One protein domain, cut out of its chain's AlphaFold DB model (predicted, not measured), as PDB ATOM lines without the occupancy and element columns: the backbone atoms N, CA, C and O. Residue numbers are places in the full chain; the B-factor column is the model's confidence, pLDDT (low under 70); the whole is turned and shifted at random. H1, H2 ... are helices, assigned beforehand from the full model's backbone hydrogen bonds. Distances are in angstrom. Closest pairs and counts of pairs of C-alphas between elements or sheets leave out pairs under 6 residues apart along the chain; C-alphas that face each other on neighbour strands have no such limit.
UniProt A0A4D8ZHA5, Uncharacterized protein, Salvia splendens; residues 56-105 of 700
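This is residues 56 to 105 of the 700 residues of an uncharacterized protein of Salvia splendens (UniProt A0A4D8ZHA5). Two long straight helices, H1 and H2, meet near their ends at a tight three-residue link and spread from it as a wide V. The two arms open away from this corner, and their far parts, residues 56 to 76 of H1 and 91 to 105 of H2, stand free. The printed part has 50 residues with two named helices, H1 then H2 along the chain, and no named strand; the class is all helix. The whole is extended, with a radius of gyration of the C-alphas of 16.2 A, and flat, spanning 43 by 32 by 8 A.

H1 is residues 56 to 80 and measures 36.1 A from first to last C-alpha, from C-alpha 56 at (175.953, 153.365, 209.492) to C-alpha 80 at (158.215, 158.212, 240.592). Residues 81 to 83 follow as the link. H2 is residues 84 to 105 and measures 31.2 A, beginning at C-alpha 84 at (151.657, 159.145, 245.846) and ending at C-alpha 105 at (134.966, 154.296, 219.944).

H1 and H2 are close but not clearly touching, with 2 pairs of C-alphas within 8 A. Their closest C-alphas are those of Ala 80 and Trp 86, 6.2 A apart. The helices run opposite ways at a steep tilt of 66 degrees, and their centres are 25.0 A apart. In both H1 and H2 every O i to N i+4 pair is within hydrogen-bond range.

The two C-alphas farthest apart are those of Trp 57 and Ile 103, at 44.6 A. The printed part has no cut, and its one link, H1 to H2, is tight. The mean pLDDT of the printed part is 92.7, and no printed residue is under 70.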
ATOM      1  N   ILE A  56     176.488 154.522 208.755       97.50
ATOM      2  CA  ILE A  56     175.953 153.365 209.492       97.50
ATOM      3  C   ILE A  56     176.186 153.515 211.003       97.50
ATOM      4  O   ILE A  56     175.339 153.123 211.802       97.50
ATOM      5  N   TRP A  57     177.336 154.055 211.407       98.00
ATOM      6  CA  TRP A  57     177.658 154.259 212.821       98.00
ATOM      7  C   TRP A  57     176.849 155.396 213.444       98.00
ATOM      8  O   TRP A  57     176.431 155.257 214.589       98.00
ATOM      9  N   ILE A  58     176.601 156.475 212.697       97.81
ATOM     10  CA  ILE A  58     175.722 157.571 213.122       97.81
ATOM     11  C   ILE A  58     174.295 157.050 213.301       97.81
ATOM     12  O   ILE A  58     173.751 157.180 214.391       97.81
ATOM     13  N   ASP A  59     173.743 156.357 212.300       96.75
ATOM     14  CA  ASP A  59     172.387 155.796 212.370       96.75
ATOM     15  C   ASP A  59     172.229 154.847 213.573       96.75
ATOM     16  O   ASP A  59     171.214 154.857 214.271       96.75
ATOM     17  N   LYS A  60     173.258 154.034 213.849       97.50
ATOM     18  CA  LYS A  60     173.275 153.140 215.011       97.50
ATOM     19  C   LYS A  60     173.353 153.906 216.333       97.50
ATOM     20  O   LYS A  60     172.678 153.530 217.286       97.50
ATOM     21  N   ALA A  61     174.176 154.951 216.404       97.31
ATOM     22  CA  ALA A  61     174.274 155.786 217.594       97.31
ATOM     23  C   ALA A  61     172.944 156.501 217.881       97.31
ATOM     24  O   ALA A  61     172.528 156.545 219.035       97.31
ATOM     25  N   ASP A  62     172.251 156.986 216.849       96.44
ATOM     26  CA  ASP A  62     170.932 157.609 216.981       96.44
ATOM     27  C   ASP A  62     169.881 156.611 217.501       96.44
ATOM     28  O   ASP A  62     169.101 156.941 218.397       96.44
ATOM     29  N   GLU A  63     169.884 155.365 217.012       96.56
ATOM     30  CA  GLU A  63     169.013 154.301 217.536       96.56
ATOM     31  C   GLU A  63     169.314 153.982 219.012       96.56
ATOM     32  O   GLU A  63     168.395 153.884 219.834       96.56
ATOM     33  N   ASP A  64     170.597 153.860 219.368       97.00
ATOM     34  CA  ASP A  64     171.031 153.602 220.743       97.00
ATOM     35  C   ASP A  64     170.664 154.771 221.683       97.00
ATOM     36  O   ASP A  64     170.259 154.531 222.823       97.00
ATOM     37  N   ILE A  65     170.728 156.026 221.213       97.19
ATOM     38  CA  ILE A  65     170.281 157.212 221.963       97.19
ATOM     39  C   ILE A  65     168.783 157.132 222.255       97.19
ATOM     40  O   ILE A  65     168.394 157.253 223.416       97.19
ATOM     41  N   VAL A  66     167.943 156.871 221.247       92.19
ATOM     42  CA  VAL A  66     166.484 156.757 221.439       92.19
ATOM     43  C   VAL A  66     166.152 155.669 222.461       92.19
ATOM     44  O   VAL A  66     165.315 155.864 223.342       92.19
ATOM     45  N   LYS A  67     166.845 154.530 222.399       94.81
ATOM     46  CA  LYS A  67     166.656 153.442 223.360       94.81
ATOM     47  C   LYS A  67     167.063 153.837 224.783       94.81
ATOM     48  O   LYS A  67     166.359 153.508 225.735       94.81
ATOM     49  N   LEU A  68     168.176 154.555 224.938       96.56
ATOM     50  CA  LEU A  68     168.609 155.069 226.238       96.56
ATOM     51  C   LEU A  68     167.628 156.104 226.801       96.56
ATOM     52  O   LEU A  68     167.374 156.097 228.003       96.56
ATOM     53  N   GLU A  69     167.044 156.961 225.962       93.38
ATOM     54  CA  GLU A  69     165.990 157.892 226.378       93.38
ATOM     55  C   GLU A  69     164.744 157.146 226.885       93.38
ATOM     56  O   GLU A  69     164.218 157.487 227.948       93.38
ATOM     57  N   GLU A  70     164.315 156.088 226.187       91.62
ATOM     58  CA  GLU A  70     163.214 155.220 226.624       91.62
ATOM     59  C   GLU A  70     163.519 154.535 227.971       91.62
ATOM     60  O   GLU A  70     162.669 154.530 228.869       91.62
ATOM     61  N   ASP A  71     164.735 154.009 228.152       94.19
ATOM     62  CA  ASP A  71     165.170 153.363 229.397       94.19
ATOM     63  C   ASP A  71     165.257 154.362 230.566       94.19
ATOM     64  O   ASP A  71     164.785 154.070 231.671       94.19
ATOM     65  N   ILE A  72     165.794 155.567 230.339       93.88
ATOM     66  CA  ILE A  72     165.823 156.644 231.342       93.88
ATOM     67  C   ILE A  72     164.398 157.036 231.732       93.88
ATOM     68  O   ILE A  72     164.108 157.154 232.926       93.88
ATOM     69  N   LEU A  73     163.492 157.193 230.763       90.19
ATOM     70  CA  LEU A  73     162.091 157.508 231.037       90.19
ATOM     71  C   LEU A  73     161.431 156.394 231.864       90.19
ATOM     72  O   LEU A  73     160.721 156.663 232.833       90.19
ATOM     73  N   MET A  74     161.693 155.129 231.543       90.00
ATOM     74  CA  MET A  74     161.185 153.999 232.319       90.00
ATOM     75  C   MET A  74     161.727 153.983 233.751       90.00
ATOM     76  O   MET A  74     160.957 153.747 234.685       90.00
ATOM     77  N   LEU A  75     163.015 154.272 233.949       93.25
ATOM     78  CA  LEU A  75     163.628 154.373 235.276       93.25
ATOM     79  C   LEU A  75     163.068 155.551 236.079       93.25
ATOM     80  O   LEU A  75     162.750 155.396 237.257       93.25
ATOM     81  N   GLN A  76     162.885 156.712 235.450       90.12
ATOM     82  CA  GLN A  76     162.243 157.866 236.081       90.12
ATOM     83  C   GLN A  76     160.802 157.546 236.483       90.12
ATOM     84  O   GLN A  76     160.404 157.861 237.603       90.12
ATOM     85  N   CYS A  77     160.051 156.843 235.630       88.19
ATOM     86  CA  CYS A  77     158.725 156.352 235.987       88.19
ATOM     87  C   CYS A  77     158.807 155.424 237.204       88.19
ATOM     88  O   CYS A  77     158.074 155.648 238.160       88.19
ATOM     89  N   GLN A  78     159.701 154.422 237.195       90.50
ATOM     90  CA  GLN A  78     159.954 153.492 238.314       90.50
ATOM     91  C   GLN A  78     160.211 154.209 239.635       90.50
ATOM     92  O   GLN A  78     159.577 153.870 240.630       90.50
ATOM     93  N   LEU A  79     161.071 155.225 239.633       90.81
ATOM     94  CA  LEU A  79     161.356 156.029 240.820       90.81
ATOM     95  C   LEU A  79     160.151 156.870 241.256       90.81
ATOM     96  O   LEU A  79     159.906 157.030 242.448       90.81
ATOM     97  N   ALA A  80     159.383 157.394 240.303       88.75
ATOM     98  CA  ALA A  80     158.215 158.212 240.592       88.75
ATOM     99  C   ALA A  80     157.003 157.388 241.065       88.75
ATOM    100  O   ALA A  80     156.119 157.944 241.711       88.75
ATOM    101  N   TRP A  81     156.936 156.075 240.797       87.56
ATOM    102  CA  TRP A  81     155.827 155.219 241.253       87.56
ATOM    103  C   TRP A  81     155.687 155.159 242.778       87.56
ATOM    104  O   TRP A  81     154.576 154.935 243.262       87.56
ATOM    105  N   ASP A  82     156.770 155.397 243.519       89.19
ATOM    106  CA  ASP A  82     156.736 155.479 244.982       89.19
ATOM    107  C   ASP A  82     156.143 156.813 245.485       89.19
ATOM    108  O   ASP A  82     155.742 156.910 246.647       89.19
ATOM    109  N   ASP A  83     156.026 157.832 244.624       92.38
ATOM    110  CA  ASP A  83     155.391 159.101 244.967       92.38
ATOM    111  C   ASP A  83     153.866 159.035 244.756       92.38
ATOM    112  O   ASP A  83     153.339 158.929 243.641       92.38
ATOM    113  N   GLU A  84     153.120 159.153 245.855       93.38
ATOM    114  CA  GLU A  84     151.657 159.145 245.846       93.38
ATOM    115  C   GLU A  84     151.062 160.275 244.979       93.38
ATOM    116  O   GLU A  84     149.999 160.103 244.372       93.38
ATOM    117  N   LYS A  85     151.732 161.433 244.884       92.25
ATOM    118  CA  LYS A  85     151.300 162.563 244.049       92.25
ATOM    119  C   LYS A  85     151.456 162.238 242.568       92.25
ATOM    120  O   LYS A  85     150.529 162.503 241.799       92.25
ATOM    121  N   TRP A  86     152.584 161.641 242.177       91.12
ATOM    122  CA  TRP A  86     152.800 161.180 240.803       91.12
ATOM    123  C   TRP A  86     151.762 160.139 240.407       91.12
ATOM    124  O   TRP A  86     151.096 160.290 239.384       91.12
ATOM    125  N   SER A  87     151.548 159.135 241.258       90.69
ATOM    126  CA  SER A  87     150.554 158.083 241.028       90.69
ATOM    127  C   SER A  87     149.145 158.657 240.810       90.69
ATOM    128  O   SER A  87     148.455 158.286 239.851       90.69
ATOM    129  N   LYS A  88     148.730 159.643 241.620       92.31
ATOM    130  CA  LYS A  88     147.451 160.355 241.441       92.31
ATOM    131  C   LYS A  88     147.394 161.125 240.119       92.31
ATOM    132  O   LYS A  88     146.413 160.992 239.392       92.31
ATOM    133  N   GLN A  89     148.433 161.892 239.782       91.25
ATOM    134  CA  GLN A  89     148.493 162.670 238.536       91.25
ATOM    135  C   GLN A  89     148.474 161.765 237.291       91.25
ATOM    136  O   GLN A  89     147.763 162.052 236.324       91.25
ATOM    137  N   CYS A  90     149.216 160.659 237.336       88.38
ATOM    138  CA  CYS A  90     149.249 159.640 236.295       88.38
ATOM    139  C   CYS A  90     147.870 158.996 236.118       88.38
ATOM    140  O   CYS A  90     147.355 158.934 235.004       88.38
ATOM    141  N   THR A  91     147.210 158.627 237.218       91.12
ATOM    142  CA  THR A  91     145.860 158.042 237.189       91.12
ATOM    143  C   THR A  91     144.825 158.994 236.584       91.12
ATOM    144  O   THR A  91     143.978 158.557 235.805       91.12
ATOM    145  N   VAL A  92     144.883 160.290 236.916       92.69
ATOM    146  CA  VAL A  92     143.989 161.308 236.331       92.69
ATOM    147  C   VAL A  92     144.222 161.429 234.825       92.69
ATOM    148  O   VAL A  92     143.275 161.347 234.052       92.69
ATOM    149  N   SER A  93     145.479 161.533 234.401       89.81
ATOM    150  CA  SER A  93     145.814 161.737 232.986       89.81
ATOM    151  C   SER A  93     145.523 160.492 232.133       89.81
ATOM    152  O   SER A  93     145.037 160.601 231.009       89.81
ATOM    153  N   LEU A  94     145.755 159.290 232.673       89.12
ATOM    154  CA  LEU A  94     145.363 158.032 232.026       89.12
ATOM    155  C   LEU A  94     143.844 157.906 231.896       89.12
ATOM    156  O   LEU A  94     143.362 157.401 230.881       89.12
ATOM    157  N   ARG A  95     143.084 158.378 232.891       93.81
ATOM    158  CA  ARG A  95     141.620 158.413 232.815       93.81
ATOM    159  C   ARG A  95     141.151 159.330 231.693       93.81
ATOM    160  O   ARG A  95     140.382 158.874 230.863       93.81
ATOM    161  N   GLU A  96     141.694 160.542 231.586       92.38
ATOM    162  CA  GLU A  96     141.358 161.474 230.496       92.38
ATOM    163  C   GLU A  96     141.628 160.872 229.106       92.38
ATOM    164  O   GLU A  96     140.812 161.004 228.193       92.38
ATOM    165  N   LYS A  97     142.754 160.164 228.937       88.94
ATOM    166  CA  LYS A  97     143.072 159.467 227.679       88.94
ATOM    167  C   LYS A  97     142.136 158.287 227.408       88.94
ATOM    168  O   LYS A  97     141.766 158.068 226.256       88.94
ATOM    169  N   THR A  98     141.740 157.557 228.448       92.06
ATOM    170  CA  THR A  98     140.766 156.458 228.345       92.06
ATOM    171  C   THR A  98     139.386 156.993 227.955       92.06
ATOM    172  O   THR A  98     138.781 156.478 227.022       92.06
ATOM    173  N   ASP A  99     138.943 158.087 228.576       94.12
ATOM    174  CA  ASP A  99     137.672 158.746 228.264       94.12
ATOM    175  C   ASP A  99     137.664 159.273 226.818       94.12
ATOM    176  O   ASP A  99     136.672 159.137 226.100       94.12
ATOM    177  N   HIS A 100     138.787 159.828 226.346       90.88
ATOM    178  CA  HIS A 100     138.932 160.244 224.950       90.88
ATOM    179  C   HIS A 100     138.818 159.061 223.977       90.88
ATOM    180  O   HIS A 100     138.117 159.159 222.967       90.88
ATOM    181  N   LEU A 101     139.457 157.931 224.295       90.06
ATOM    182  CA  LEU A 101     139.357 156.711 223.498       90.06
ATOM    183  C   LEU A 101     137.917 156.176 223.467       90.06
ATOM    184  O   LEU A 101     137.432 155.803 222.401       90.06
ATOM    185  N   ASP A 102     137.209 156.198 224.594       94.62
ATOM    186  CA  ASP A 102     135.804 155.789 224.663       94.62
ATOM    187  C   ASP A 102     134.902 156.682 223.797       94.62
ATOM    188  O   ASP A 102     134.024 156.170 223.097       94.62
ATOM    189  N   ILE A 103     135.147 157.998 223.764       94.00
ATOM    190  CA  ILE A 103     134.438 158.930 222.871       94.00
ATOM    191  C   ILE A 103     134.699 158.579 221.400       94.00
ATOM    192  O   ILE A 103     133.754 158.541 220.608       94.00
ATOM    193  N   LEU A 104     135.952 158.300 221.024       90.38
ATOM    194  CA  LEU A 104     136.304 157.901 219.655       90.38
ATOM    195  C   LEU A 104     135.642 156.573 219.266       90.38
ATOM    196  O   LEU A 104     135.058 156.471 218.189       90.38
ATOM    197  N   ILE A 105     135.642 155.582 220.161       92.69
ATOM    198  CA  ILE A 105     134.966 154.296 219.944       92.69
ATOM    199  C   ILE A 105     133.452 154.491 219.792       92.69
ATOM    200  O   ILE A 105     132.831 153.851 218.942       92.69
TER     201      ILE A 105